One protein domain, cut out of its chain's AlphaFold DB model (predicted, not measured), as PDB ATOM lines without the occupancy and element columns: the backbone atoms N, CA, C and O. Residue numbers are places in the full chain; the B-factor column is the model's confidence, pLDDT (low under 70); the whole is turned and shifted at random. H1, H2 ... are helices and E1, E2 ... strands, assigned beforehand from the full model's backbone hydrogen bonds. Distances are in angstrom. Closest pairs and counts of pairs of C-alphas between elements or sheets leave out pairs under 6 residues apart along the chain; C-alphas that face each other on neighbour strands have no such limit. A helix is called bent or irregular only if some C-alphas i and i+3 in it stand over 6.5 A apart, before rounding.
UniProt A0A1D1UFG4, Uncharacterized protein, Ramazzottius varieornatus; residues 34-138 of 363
ATOM      1  N   TYR A  34      76.556 110.561 118.061       90.38
ATOM      2  CA  TYR A  34      76.890 109.517 119.034       90.38
ATOM      3  C   TYR A  34      78.401 109.385 119.261       90.38
ATOM      4  O   TYR A  34      78.828 109.141 120.380       90.38
ATOM      5  N   PHE A  35      79.226 109.594 118.228       90.69
ATOM      6  CA  PHE A  35      80.679 109.546 118.371       90.69
ATOM      7  C   PHE A  35      81.185 110.729 119.202       90.69
ATOM      8  O   PHE A  35      81.995 110.549 120.106       90.69
ATOM      9  N   LYS A  36      80.646 111.931 118.959       91.31
ATOM     10  CA  LYS A  36      80.946 113.112 119.784       91.31
ATOM     11  C   LYS A  36      80.531 112.898 121.242       91.31
ATOM     12  O   LYS A  36      81.284 113.266 122.134       91.31
ATOM     13  N   THR A  37      79.375 112.272 121.479       92.31
ATOM     14  CA  THR A  37      78.911 111.908 122.826       92.31
ATOM     15  C   THR A  37      79.860 110.924 123.500       92.31
ATOM     16  O   THR A  37      80.246 111.160 124.636       92.31
ATOM     17  N   VAL A  38      80.306 109.877 122.796       93.44
ATOM     18  CA  VAL A  38      81.291 108.913 123.314       93.44
ATOM     19  C   VAL A  38      82.583 109.611 123.737       93.44
ATOM     20  O   VAL A  38      83.080 109.366 124.836       93.44
ATOM     21  N   LEU A  39      83.128 110.493 122.893       92.56
ATOM     22  CA  LEU A  39      84.342 111.243 123.224       92.56
ATOM     23  C   LEU A  39      84.127 112.154 124.432       92.56
ATOM     24  O   LEU A  39      84.941 112.141 125.349       92.56
ATOM     25  N   LYS A  40      83.005 112.881 124.459       93.19
ATOM     26  CA  LYS A  40      82.660 113.772 125.563       93.19
ATOM     27  C   LYS A  40      82.521 113.016 126.884       93.19
ATOM     28  O   LYS A  40      83.142 113.402 127.858       93.19
ATOM     29  N   ASN A  41      81.794 111.903 126.910       92.94
ATOM     30  CA  ASN A  41      81.645 111.081 128.113       92.94
ATOM     31  C   ASN A  41      82.988 110.507 128.590       92.94
ATOM     32  O   ASN A  41      83.238 110.403 129.786       92.94
ATOM     33  N   THR A  42      83.870 110.150 127.651       92.00
ATOM     34  CA  THR A  42      85.221 109.662 127.966       92.00
ATOM     35  C   THR A  42      86.079 110.778 128.578       92.00
ATOM     36  O   THR A  42      86.795 110.551 129.551       92.00
ATOM     37  N   GLN A  43      85.974 111.995 128.047       93.12
ATOM     38  CA  GLN A  43      86.642 113.179 128.579       93.12
ATOM     39  C   GLN A  43      86.097 113.572 129.962       93.12
ATOM     40  O   GLN A  43      86.875 113.723 130.903       93.12
ATOM     41  N   ASP A  44      84.775 113.688 130.096       92.50
ATOM     42  CA  ASP A  44      84.078 114.091 131.324       92.50
ATOM     43  C   ASP A  44      84.278 113.061 132.448       92.50
ATOM     44  O   ASP A  44      84.416 113.424 133.614       92.50
ATOM     45  N   GLY A  45      84.362 111.775 132.097       90.44
ATOM     46  CA  GLY A  45      84.673 110.694 133.030       90.44
ATOM     47  C   GLY A  45      86.144 110.618 133.456       90.44
ATOM     48  O   GLY A  45      86.500 109.752 134.251       90.44
ATOM     49  N   GLY A  46      87.014 111.497 132.942       92.00
ATOM     50  CA  GLY A  46      88.431 111.526 133.306       92.00
ATOM     51  C   GLY A  46      89.218 110.312 132.807       92.00
ATOM     52  O   GLY A  46      90.225 109.939 133.412       92.00
ATOM     53  N   TYR A  47      88.772 109.681 131.720       94.25
ATOM     54  CA  TYR A  47      89.425 108.500 131.170       94.25
ATOM     55  C   TYR A  47      90.630 108.874 130.307       94.25
ATOM     56  O   TYR A  47      90.585 109.766 129.462       94.25
ATOM     57  N   TRP A  48      91.710 108.131 130.483       94.06
ATOM     58  CA  TRP A  48      92.879 108.101 129.623       94.06
ATOM     59  C   TRP A  48      92.664 107.084 128.508       94.06
ATOM     60  O   TRP A  48      92.176 105.981 128.756       94.06
ATOM     61  N   GLY A  49      93.071 107.424 127.286       92.88
ATOM     62  CA  GLY A  49      92.972 106.540 126.125       92.88
ATOM     63  C   GLY A  49      94.346 106.126 125.621       92.88
ATOM     64  O   GLY A  49      95.126 106.968 125.188       92.88
ATOM     65  N   LEU A  50      94.658 104.832 125.622       93.50
ATOM     66  CA  LEU A  50      95.884 104.322 125.016       93.50
ATOM     67  C   LEU A  50      95.595 103.794 123.611       93.50
ATOM     68  O   LEU A  50      94.803 102.865 123.431       93.50
ATOM     69  N   CYS A  51      96.269 104.373 122.624       92.56
ATOM     70  CA  CYS A  51      96.128 104.038 121.215       92.56
ATOM     71  C   CYS A  51      97.400 103.375 120.675       92.56
ATOM     72  O   CYS A  51      98.516 103.766 121.013       92.56
ATOM     73  N   HIS A  52      97.217 102.385 119.808       91.56
ATOM     74  CA  HIS A  52      98.270 101.730 119.041       91.56
ATOM     75  C   HIS A  52      98.091 102.059 117.561       91.56
ATOM     76  O   HIS A  52      97.063 101.718 116.970       91.56
ATOM     77  N   TYR A  53      99.069 102.736 116.973       90.00
ATOM     78  CA  TYR A  53      99.075 103.107 115.566       90.00
ATOM     79  C   TYR A  53      99.450 101.924 114.669       90.00
ATOM     80  O   TYR A  53     100.185 101.020 115.065       90.00
ATOM     81  N   ASP A  54      98.993 101.963 113.418       86.00
ATOM     82  CA  ASP A  54      99.330 100.951 112.404       86.00
ATOM     83  C   ASP A  54     100.846 100.869 112.112       86.00
ATOM     84  O   ASP A  54     101.324  99.866 111.581       86.00
ATOM     85  N   ASP A  55     101.618 101.907 112.451       81.38
ATOM     86  CA  ASP A  55     103.078 101.942 112.304       81.38
ATOM     87  C   ASP A  55     103.837 101.256 113.462       81.38
ATOM     88  O   ASP A  55     105.065 101.144 113.416       81.38
ATOM     89  N   GLY A  56     103.113 100.755 114.469       80.38
ATOM     90  CA  GLY A  56     103.659 100.086 115.650       80.38
ATOM     91  C   GLY A  56     103.963 101.019 116.823       80.38
ATOM     92  O   GLY A  56     104.504 100.567 117.835       80.38
ATOM     93  N   SER A  57     103.652 102.310 116.704       84.88
ATOM     94  CA  SER A  57     103.829 103.286 117.776       84.88
ATOM     95  C   SER A  57     102.649 103.274 118.748       84.88
ATOM     96  O   SER A  57     101.504 103.043 118.364       84.88
ATOM     97  N   TYR A  58     102.913 103.587 120.014       89.44
ATOM     98  CA  TYR A  58     101.876 103.770 121.030       89.44
ATOM     99  C   TYR A  58     101.741 105.246 121.371       89.44
ATOM    100  O   TYR A  58     102.729 105.981 121.354       89.44
ATOM    101  N   TYR A  59     100.534 105.669 121.726       89.12
ATOM    102  CA  TYR A  59     100.275 107.032 122.163       89.12
ATOM    103  C   TYR A  59      99.208 107.063 123.240       89.12
ATOM    104  O   TYR A  59      98.127 106.492 123.086       89.12
ATOM    105  N   LEU A  60      99.560 107.706 124.346       91.31
ATOM    106  CA  LEU A  60      98.706 107.852 125.507       91.31
ATOM    107  C   LEU A  60      98.052 109.233 125.467       91.31
ATOM    108  O   LEU A  60      98.731 110.254 125.542       91.31
ATOM    109  N   LEU A  61      96.729 109.243 125.355       90.94
ATOM    110  CA  LEU A  61      95.908 110.443 125.340       90.94
ATOM    111  C   LEU A  61      95.438 110.755 126.764       90.94
ATOM    112  O   LEU A  61      94.744 109.922 127.362       90.94
ATOM    113  N   PRO A  62      95.778 111.933 127.311       90.25
ATOM    114  CA  PRO A  62      95.170 112.403 128.544       90.25
ATOM    115  C   PRO A  62      93.696 112.762 128.307       90.25
ATOM    116  O   PRO A  62      93.345 113.147 127.188       90.25
ATOM    117  N   PRO A  63      92.849 112.740 129.352       90.19
ATOM    118  CA  PRO A  63      91.427 113.066 129.232       90.19
ATOM    119  C   PRO A  63      91.186 114.428 128.568       90.19
ATOM    120  O   PRO A  63      90.287 114.588 127.750       90.19
ATOM    121  N   THR A  64      92.052 115.409 128.843       88.31
ATOM    122  CA  THR A  64      91.984 116.767 128.279       88.31
ATOM    123  C   THR A  64      92.222 116.834 126.770       88.31
ATOM    124  O   THR A  64      91.814 117.802 126.138       88.31
ATOM    125  N   SER A  65      92.885 115.830 126.193       86.56
ATOM    126  CA  SER A  65      93.172 115.735 124.755       86.56
ATOM    127  C   SER A  65      92.192 114.820 124.013       86.56
ATOM    128  O   SER A  65      92.337 114.610 122.812       86.56
ATOM    129  N   ILE A  66      91.194 114.258 124.700       88.00
ATOM    130  CA  ILE A  66      90.142 113.461 124.066       88.00
ATOM    131  C   ILE A  66      89.088 114.425 123.528       88.00
ATOM    132  O   ILE A  66      88.182 114.846 124.236       88.00
ATOM    133  N   SER A  67      89.220 114.798 122.259       86.50
ATOM    134  CA  SER A  67      88.261 115.659 121.568       86.50
ATOM    135  C   SER A  67      88.086 115.234 120.114       86.50
ATOM    136  O   SER A  67      88.908 114.507 119.557       86.50
ATOM    137  N   ALA A  68      87.012 115.711 119.483       86.19
ATOM    138  CA  ALA A  68      86.748 115.465 118.065       86.19
ATOM    139  C   ALA A  68      87.751 116.161 117.123       86.19
ATOM    140  O   ALA A  68      87.774 115.846 115.935       86.19
ATOM    141  N   ASP A  69      88.561 117.084 117.650       82.75
ATOM    142  CA  ASP A  69      89.628 117.757 116.903       82.75
ATOM    143  C   ASP A  69      90.906 116.915 116.846       82.75
ATOM    144  O   ASP A  69      91.724 117.123 115.961       82.75
ATOM    145  N   ILE A  70      91.076 115.985 117.793       84.06
ATOM    146  CA  ILE A  70      92.261 115.125 117.911       84.06
ATOM    147  C   ILE A  70      91.933 113.687 117.501       84.06
ATOM    148  O   ILE A  70      92.779 112.981 116.957       84.06
ATOM    149  N   ILE A  71      90.708 113.228 117.768       88.38
ATOM    150  CA  ILE A  71      90.269 111.856 117.522       88.38
ATOM    151  C   ILE A  71      89.095 111.866 116.549       88.38
ATOM    152  O   ILE A  71      87.999 112.338 116.845       88.38
ATOM    153  N   LEU A  72      89.312 111.242 115.401       88.81
ATOM    154  CA  LEU A  72      88.309 110.984 114.384       88.81
ATOM    155  C   LEU A  72      87.974 109.484 114.358       88.81
ATOM    156  O   LEU A  72      88.828 108.640 114.639       88.81
ATOM    157  N   PRO A  73      86.743 109.092 114.010       87.69
ATOM    158  CA  PRO A  73      86.419 107.697 113.797       87.69
ATOM    159  C   PRO A  73      87.021 107.242 112.471       87.69
ATOM    160  O   PRO A  73      87.089 107.992 111.492       87.69
ATOM    161  N   GLN A  74      87.394 105.970 112.391       87.62
ATOM    162  CA  GLN A  74      87.555 105.353 111.085       87.62
ATOM    163  C   GLN A  74      86.159 105.046 110.534       87.62
ATOM    164  O   GLN A  74      85.487 104.151 111.045       87.62
ATOM    165  N   TYR A  75      85.708 105.780 109.510       83.69
ATOM    166  CA  TYR A  75      84.313 105.728 109.038       83.69
ATOM    167  C   TYR A  75      83.844 104.323 108.644       83.69
ATOM    168  O   TYR A  75      82.693 103.970 108.880       83.69
ATOM    169  N   ARG A  76      84.747 103.472 108.144       84.12
ATOM    170  CA  ARG A  76      84.469 102.044 107.890       84.12
ATOM    171  C   ARG A  76      84.008 101.245 109.116       84.12
ATOM    172  O   ARG A  76      83.415 100.190 108.945       84.12
ATOM    173  N   PHE A  77      84.314 101.711 110.323       83.19
ATOM    174  CA  PHE A  77      84.013 101.046 111.593       83.19
ATOM    175  C   PHE A  77      83.151 101.921 112.511       83.19
ATOM    176  O   PHE A  77      83.081 101.673 113.712       83.19
ATOM    177  N   ILE A  78      82.502 102.953 111.969       83.69
ATOM    178  CA  ILE A  78      81.807 103.965 112.771       83.69
ATOM    179  C   ILE A  78      80.595 103.410 113.529       83.69
ATOM    180  O   ILE A  78      80.298 103.839 114.642       83.69
ATOM    181  N   ASP A  79      79.968 102.366 112.992       84.38
ATOM    182  CA  ASP A  79      78.867 101.678 113.663       84.38
ATOM    183  C   ASP A  79      79.317 100.948 114.934       84.38
ATOM    184  O   ASP A  79      78.519 100.757 115.848       84.38
ATOM    185  N   ALA A  80      80.611 100.623 115.067       84.75
ATOM    186  CA  ALA A  80      81.163 100.008 116.276       84.75
ATOM    187  C   ALA A  80      81.175 100.953 117.495       84.75
ATOM    188  O   ALA A  80      81.520 100.522 118.599       84.75
ATOM    189  N   PHE A  81      80.834 102.229 117.300       85.50
ATOM    190  CA  PHE A  81      80.681 103.230 118.355       85.50
ATOM    191  C   PHE A  81      79.218 103.405 118.782       85.50
ATOM    192  O   PHE A  81      78.952 104.000 119.825       85.50
ATOM    193  N   LYS A  82      78.257 102.892 118.005       86.62
ATOM    194  CA  LYS A  82      76.834 103.042 118.304       86.62
ATOM    195  C   LYS A  82      76.473 102.269 119.576       86.62
ATOM    196  O   LYS A  82      76.825 101.103 119.719       86.62
ATOM    197  N   GLY A  83      75.762 102.930 120.490       85.50
ATOM    198  CA  GLY A  83      75.318 102.335 121.755       85.50
ATOM    199  C   GLY A  83      76.406 102.196 122.822       85.50
ATOM    200  O   GLY A  83      76.134 101.639 123.879       85.50
ATOM    201  N   LYS A  84      77.621 102.695 122.569       89.69
ATOM    202  CA  LYS A  84      78.670 102.754 123.585       89.69
ATOM    203  C   LYS A  84      78.595 104.070 124.343       89.69
ATOM    204  O   LYS A  84      78.291 105.106 123.761       89.69
ATOM    205  N   GLU A  85      78.878 104.002 125.636       89.81
ATOM    206  CA  GLU A  85      78.874 105.170 126.513       89.81
ATOM    207  C   GLU A  85      80.220 105.897 126.491       89.81
ATOM    208  O   GLU A  85      80.248 107.120 126.419       89.81
ATOM    209  N   ILE A  86      81.320 105.137 126.472       92.62
ATOM    210  CA  ILE A  86      82.703 105.627 126.446       92.62
ATOM    211  C   ILE A  86      83.530 104.914 125.369       92.62
ATOM    212  O   ILE A  86      83.087 103.939 124.746       92.62
ATOM    213  N   MET A  87      84.748 105.407 125.131       89.88
ATOM    214  CA  MET A  87      85.724 104.720 124.290       89.88
ATOM    215  C   MET A  87      85.996 103.320 124.842       89.88
ATOM    216  O   MET A  87      86.162 103.121 126.041       89.88
ATOM    217  N   ALA A  88      86.057 102.341 123.946       89.56
ATOM    218  CA  ALA A  88      86.247 100.944 124.295       89.56
ATOM    219  C   ALA A  88      87.468 100.365 123.583       89.56
ATOM    220  O   ALA A  88      87.813 100.762 122.465       89.56
ATOM    221  N   VAL A  89      88.077  99.365 124.213       92.44
ATOM    222  CA  VAL A  89      89.167  98.582 123.628       92.44
ATOM    223  C   VAL A  89      88.723  97.960 122.296       92.44
ATOM    224  O   VAL A  89      87.586  97.514 122.137       92.44
ATOM    225  N   GLY A  90      89.620  97.966 121.311       88.25
ATOM    226  CA  GLY A  90      89.397  97.471 119.953       88.25
ATOM    227  C   GLY A  90      88.760  98.481 118.994       88.25
ATOM    228  O   GLY A  90      88.633  98.184 117.805       88.25
ATOM    229  N   MET A  91      88.373  99.675 119.457       91.00
ATOM    230  CA  MET A  91      87.860 100.724 118.574       91.00
ATOM    231  C   MET A  91      88.927 101.204 117.595       91.00
ATOM    232  O   MET A  91      90.050 101.512 117.990       91.00
ATOM    233  N   LYS A  92      88.546 101.332 116.323       91.38
ATOM    234  CA  LYS A  92      89.419 101.865 115.278       91.38
ATOM    235  C   LYS A  92      89.165 103.348 115.081       91.38
ATOM    236  O   LYS A  92      88.079 103.765 114.679       91.38
ATOM    237  N   VAL A  93      90.189 104.126 115.377       90.94
ATOM    238  CA  VAL A  93      90.168 105.581 115.381       90.94
ATOM    239  C   VAL A  93      91.298 106.120 114.517       90.94
ATOM    240  O   VAL A  93      92.159 105.407 113.999       90.94
ATOM    241  N   ARG A  94      91.253 107.419 114.327       88.00
ATOM    242  CA  ARG A  94      92.198 108.231 113.601       88.00
ATOM    243  C   ARG A  94      92.640 109.301 114.586       88.00
ATOM    244  O   ARG A  94      91.790 110.049 115.048       88.00
ATOM    245  N   VAL A  95      93.908 109.309 114.971       87.50
ATOM    246  CA  VAL A  95      94.409 110.183 116.042       87.50
ATOM    247  C   VAL A  95      95.453 111.131 115.475       87.50
ATOM    248  O   VAL A  95      96.353 110.704 114.742       87.50
ATOM    249  N   ASP A  96      95.312 112.411 115.797       81.56
ATOM    250  CA  ASP A  96      96.310 113.436 115.531       81.56
ATOM    251  C   ASP A  96      97.453 113.343 116.539       81.56
ATOM    252  O   ASP A  96      97.254 113.366 117.752       81.56
ATOM    253  N   TRP A  97      98.673 113.218 116.016       64.06
ATOM    254  CA  TRP A  97      99.887 113.119 116.824       64.06
ATOM    255  C   TRP A  97     100.489 114.505 117.087       64.06
ATOM    256  O   TRP A  97     100.885 114.810 118.208       64.06
ATOM    257  N   ASP A  98     100.610 115.331 116.040       61.75
ATOM    258  CA  ASP A  98     101.215 116.670 116.075       61.75
ATOM    259  C   ASP A  98     100.790 117.471 114.827       61.75
ATOM    260  O   ASP A  98     100.444 116.896 113.795       61.75
ATOM    261  N   THR A  99     100.915 118.799 114.870       53.31
ATOM    262  CA  THR A  99     100.716 119.744 113.752       53.31
ATOM    263  C   THR A  99     101.477 119.391 112.466       53.31
ATOM    264  O   THR A  99     101.097 119.835 111.383       53.31
ATOM    265  N   ALA A 100     102.536 118.578 112.557       53.22
ATOM    266  CA  ALA A 100     103.310 118.089 111.416       53.22
ATOM    267  C   ALA A 100     102.840 116.727 110.850       53.22
ATOM    268  O   ALA A 100     103.241 116.374 109.737       53.22
ATOM    269  N   HIS A 101     102.006 115.969 111.572       54.72
ATOM    270  CA  HIS A 101     101.568 114.613 111.212       54.72
ATOM    271  C   HIS A 101     100.031 114.508 111.278       54.72
ATOM    272  O   HIS A 101      99.477 114.295 112.354       54.72
ATOM    273  N   PRO A 102      99.347 114.664 110.130       60.06
ATOM    274  CA  PRO A 102      97.939 115.053 110.070       60.06
ATOM    275  C   PRO A 102      96.999 113.842 110.113       60.06
ATOM    276  O   PRO A 102      96.353 113.552 109.114       60.06
ATOM    277  N   VAL A 103      96.903 113.148 111.244       72.12
ATOM    278  CA  VAL A 103      96.023 111.990 111.487       72.12
ATOM    279  C   VAL A 103      96.599 110.640 111.027       72.12
ATOM    280  O   VAL A 103      96.697 110.334 109.835       72.12
ATOM    281  N   GLY A 104      96.909 109.768 111.992       81.56
ATOM    282  CA  GLY A 104      97.282 108.366 111.776       81.56
ATOM    283  C   GLY A 104      96.150 107.395 112.125       81.56
ATOM    284  O   GLY A 104      95.319 107.683 112.980       81.56
ATOM    285  N   LYS A 105      96.112 106.219 111.483       89.06
ATOM    286  CA  LYS A 105      95.191 105.133 111.866       89.06
ATOM    287  C   LYS A 105      95.679 104.471 113.148       89.06
ATOM    288  O   LYS A 105      96.849 104.098 113.229       89.06
ATOM    289  N   ALA A 106      94.778 104.305 114.106       90.81
ATOM    290  CA  ALA A 106      95.079 103.710 115.392       90.81
ATOM    291  C   ALA A 106      93.938 102.825 115.902       90.81
ATOM    292  O   ALA A 106      92.776 102.948 115.510       90.81
ATOM    293  N   THR A 107      94.284 101.927 116.812       92.44
ATOM    294  CA  THR A 107      93.343 101.095 117.555       92.44
ATOM    295  C   THR A 107      93.459 101.420 119.036       92.44
ATOM    296  O   THR A 107      94.561 101.475 119.577       92.44
ATOM    297  N   VAL A 108      92.328 101.624 119.702       93.50
ATOM    298  CA  VAL A 108      92.273 101.795 121.156       93.50
ATOM    299  C   VAL A 108      92.587 100.455 121.811       93.50
ATOM    300  O   VAL A 108      91.914  99.466 121.531       93.50
ATOM    301  N   ILE A 109      93.596 100.398 122.673       93.81
ATOM    302  CA  ILE A 109      94.030  99.151 123.326       93.81
ATOM    303  C   ILE A 109      93.754  99.123 124.829       93.81
ATOM    304  O   ILE A 109      93.643  98.043 125.396       93.81
ATOM    305  N   SER A 110      93.616 100.285 125.468       93.06
ATOM    306  CA  SER A 110      93.227 100.398 126.876       93.06
ATOM    307  C   SER A 110      92.556 101.744 127.120       93.06
ATOM    308  O   SER A 110      92.930 102.736 126.490       93.06
ATOM    309  N   VAL A 111      91.574 101.774 128.019       93.44
ATOM    310  CA  VAL A 111      90.878 102.990 128.455       93.44
ATOM    311  C   VAL A 111      90.668 102.895 129.955       93.44
ATOM    312  O   VAL A 111      90.141 101.887 130.421       93.44
ATOM    313  N   ASP A 112      91.106 103.905 130.704       93.69
ATOM    314  CA  ASP A 112      91.076 103.831 132.162       93.69
ATOM    315  C   ASP A 112      91.178 105.190 132.862       93.69
ATOM    316  O   ASP A 112      91.753 106.118 132.309       93.69
ATOM    317  N   THR A 113      90.675 105.314 134.088       93.50
ATOM    318  CA  THR A 113      90.768 106.542 134.899       93.50
ATOM    319  C   THR A 113      92.076 106.640 135.687       93.50
ATOM    320  O   THR A 113      92.521 107.740 136.016       93.50
ATOM    321  N   ASP A 114      92.730 105.509 135.969       93.50
ATOM    322  CA  ASP A 114      93.984 105.478 136.727       93.50
ATOM    323  C   ASP A 114      95.187 105.874 135.854       93.50
ATOM    324  O   ASP A 114      95.700 105.101 135.034       93.50
ATOM    325  N   GLN A 115      95.680 107.091 136.085       92.19
ATOM    326  CA  GLN A 115      96.854 107.637 135.412       92.19
ATOM    327  C   GLN A 115      98.120 106.796 135.642       92.19
ATOM    328  O   GLN A 115      98.918 106.624 134.715       92.19
ATOM    329  N   ALA A 116      98.356 106.295 136.857       92.00
ATOM    330  CA  ALA A 116      99.575 105.554 137.171       92.00
ATOM    331  C   ALA A 116      99.586 104.214 136.429       92.00
ATOM    332  O   ALA A 116     100.575 103.873 135.775       92.00
ATOM    333  N   ARG A 117      98.451 103.509 136.442       92.38
ATOM    334  CA  ARG A 117      98.264 102.262 135.692       92.38
ATOM    335  C   ARG A 117      98.461 102.464 134.191       92.38
ATOM    336  O   ARG A 117      99.192 101.696 133.568       92.38
ATOM    337  N   MET A 118      97.879 103.513 133.613       93.56
ATOM    338  CA  MET A 118      97.991 103.784 132.177       93.56
ATOM    339  C   MET A 118      99.409 104.182 131.751       93.56
ATOM    340  O   MET A 118      99.883 103.736 130.704       93.56
ATOM    341  N   ASN A 119     100.130 104.938 132.582       91.88
ATOM    342  CA  ASN A 119     101.538 105.259 132.340       91.88
ATOM    343  C   ASN A 119     102.445 104.026 132.446       91.88
ATOM    344  O   ASN A 119     103.340 103.843 131.614       91.88
ATOM    345  N   MET A 120     102.216 103.151 133.428       93.06
ATOM    346  CA  MET A 120     102.944 101.881 133.522       93.06
ATOM    347  C   MET A 120     102.682 100.988 132.306       93.06
ATOM    348  O   MET A 120     103.615 100.413 131.743       93.06
ATOM    349  N   LEU A 121     101.430 100.914 131.847       92.81
ATOM    350  CA  LEU A 121     101.075 100.147 130.654       92.81
ATOM    351  C   LEU A 121     101.769 100.707 129.406       92.81
ATOM    352  O   LEU A 121     102.390  99.958 128.651       92.81
ATOM    353  N   PHE A 122     101.716 102.027 129.217       92.94
ATOM    354  CA  PHE A 122     102.369 102.706 128.101       92.94
ATOM    355  C   PHE A 122     103.881 102.452 128.076       92.94
ATOM    356  O   PHE A 122     104.420 102.030 127.053       92.94
ATOM    357  N   THR A 123     104.566 102.645 129.204       91.62
ATOM    358  CA  THR A 123     106.023 102.446 129.299       91.62
ATOM    359  C   THR A 123     106.426 100.995 129.041       91.62
ATOM    360  O   THR A 123     107.385 100.751 128.306       91.62
ATOM    361  N   THR A 124     105.666 100.028 129.560       92.62
ATOM    362  CA  THR A 124     105.899  98.594 129.326       92.62
ATOM    363  C   THR A 124     105.766  98.239 127.843       92.62
ATOM    364  O   THR A 124     106.612  97.533 127.281       92.62
ATOM    365  N   LEU A 125     104.735  98.758 127.173       91.38
ATOM    366  CA  LEU A 125     104.515  98.527 125.744       91.38
ATOM    367  C   LEU A 125     105.590  99.196 124.884       91.38
ATOM    368  O   LEU A 125     106.097  98.581 123.944       91.38
ATOM    369  N   GLU A 126     106.005 100.413 125.232       88.81
ATOM    370  CA  GLU A 126     107.057 101.130 124.514       88.81
ATOM    371  C   GLU A 126     108.425 100.436 124.659       88.81
ATOM    372  O   GLU A 126     109.167 100.296 123.681       88.81
ATOM    373  N   GLN A 127     108.758  99.937 125.855       88.44
ATOM    374  CA  GLN A 127     109.965  99.137 126.088       88.44
ATOM    375  C   GLN A 127     109.928  97.832 125.290       88.44
ATOM    376  O   GLN A 127     110.884  97.515 124.579       88.44
ATOM    377  N   THR A 128     108.799  97.124 125.323       88.81
ATOM    378  CA  THR A 128     108.608  95.884 124.560       88.81
ATOM    379  C   THR A 128     108.774  96.132 123.058       88.81
ATOM    380  O   THR A 128     109.469  95.375 122.373       88.81
ATOM    381  N   ALA A 129     108.221  97.227 122.533       85.69
ATOM    382  CA  ALA A 129     108.378  97.621 121.135       85.69
ATOM    383  C   ALA A 129     109.841  97.932 120.777       85.69
ATOM    384  O   ALA A 129     110.355  97.449 119.762       85.69
ATOM    385  N   LYS A 130     110.555  98.675 121.635       85.19
ATOM    386  CA  LYS A 130     111.989  98.977 121.468       85.19
ATOM    387  C   LYS A 130     112.837  97.704 121.470       85.19
ATOM    388  O   LYS A 130     113.717  97.550 120.616       85.19
ATOM    389  N   GLU A 131     112.564  96.763 122.370       86.31
ATOM    390  CA  GLU A 131     113.250  95.473 122.414       86.31
ATOM    391  C   GLU A 131     112.999  94.628 121.166       86.31
ATOM    392  O   GLU A 131     113.938  94.055 120.605       86.31
ATOM    393  N   GLN A 132     111.751  94.550 120.702       81.81
ATOM    394  CA  GLN A 132     111.409  93.832 119.476       81.81
ATOM    395  C   GLN A 132     112.094  94.460 118.259       81.81
ATOM    396  O   GLN A 132     112.705  93.749 117.454       81.81
ATOM    397  N   ALA A 133     112.106  95.791 118.160       81.12
ATOM    398  CA  ALA A 133     112.829  96.507 117.114       81.12
ATOM    399  C   ALA A 133     114.344  96.226 117.169       81.12
ATOM    400  O   ALA A 133     114.980  96.021 116.129       81.12
ATOM    401  N   ALA A 134     114.938  96.152 118.364       80.94
ATOM    402  CA  ALA A 134     116.347  95.802 118.546       80.94
ATOM    403  C   ALA A 134     116.647  94.341 118.161       80.94
ATOM    404  O   ALA A 134     117.650  94.075 117.489       80.94
ATOM    405  N   LYS A 135     115.774  93.391 118.523       79.06
ATOM    406  CA  LYS A 135     115.870  91.972 118.127       79.06
ATOM    407  C   LYS A 135     115.777  91.821 116.603       79.06
ATOM    408  O   LYS A 135     116.578  91.096 116.011       79.06
ATOM    409  N   ASN A 136     114.893  92.571 115.950       68.94
ATOM    410  CA  ASN A 136     114.734  92.549 114.494       68.94
ATOM    411  C   ASN A 136     115.927  93.179 113.759       68.94
ATOM    412  O   ASN A 136     116.389  92.633 112.757       68.94
ATOM    413  N   LYS A 137     116.517  94.259 114.290       67.00
ATOM    414  CA  LYS A 137     117.772  94.826 113.758       67.00
ATOM    415  C   LYS A 137     118.940  93.842 113.847       67.00
ATOM    416  O   LYS A 137     119.737  93.782 112.916       67.00
ATOM    417  N   LYS A 138     119.026  93.044 114.918       60.53
ATOM    418  CA  LYS A 138     120.054  91.996 115.065       60.53
ATOM    419  C   LYS A 138     119.890  90.867 114.039       60.53
ATOM    420  O   LYS A 138     120.894  90.382 113.529       60.53
TER     421      LYS A 138
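This is residues 34 to 138 of the 363 residues of an uncharacterized protein of Ramazzottius varieornatus (UniProt A0A1D1UFG4). A strongly twisted sheet of five strands forms the body, with the long helix H3 packed along E2 and E1 and its last turns reaching past the sheet. H1 and the short H2 sit at the other end of the sheet, near E3 and E4, where they touch each other. The printed part has 105 residues with three named helices and five named strands, in the order H1 E1 E2 E3 H2 E4 E5 H3; the sheet runs E2 E1 E5 E4 E3, all antiparallel, and the class is mixed, helices and strands. The whole is compact, with a radius of gyration of the C-alphas of 14.0 A, yet elongated in outline, spanning 47 by 30 by 26 A.

H1, residues 34 to 44, starts with C-alpha 34 at (76.890, 109.517, 119.034) and is 15.0 A long. E1, residues 48 to 53, is 16.2 A long, and E2 is residues 58 to 61. E3, residues 71 to 73, precedes H2, residues 75 to 81. E4 is residues 92 to 95. E5, residues 104 to 112, is 21.8 A long and bends by 61 degrees at residue 109. H3, residues 115 to 138, is 34.6 A long and ends with C-alpha 138 at (120.054, 91.996, 115.065).

E1 and E2 form a hairpin at 152 degrees, with N 61 and O 49 at 2.8 A. E1 and E5 are antiparallel at 146 degrees, with N 48 and O 112 at 2.7 A. E4 and E5 form another hairpin, with N 93 and O 106 at 2.8 A. E3, an edge strand like E2, is antiparallel to E4, with N 94 and O 72 at 2.7 A. H3 on one face of the sheet makes two layers, a helix layer and a sheet layer. It lies over E1 and only just over E2, with 3 C-alphas there, at a height over the sheet of 10.4 A, and runs along the strands, at 3 degrees to E1 on the local plane. The closest C-alphas of H3 and E2 are those of Glu 126 and Tyr 58, 6.8 A apart. H1 is on the sheet at a height of 9.0 A. H2 only grazes the sheet. H1 and H2 touch, the C-alphas of Phe 35 and Phe 81 being closest at 6.3 A, at a steep tilt of 60 degrees, the same way. H3 is apart from both. Each O i to N i+4 pair in H1 and H3 is within hydrogen-bond range; in H2 0 of 3 are, beside 3 of 4 O i to N i+3 pairs. H2 is irregular, with C-alphas 76 and 79 8.1 A apart.

The two C-alphas farthest apart are those of Tyr 34 and Lys 138, at 46.8 A. The printed part has no cut and no long link. Its mean pLDDT is 86.5; residues 97 to 102 and 136 to 138 are under 70.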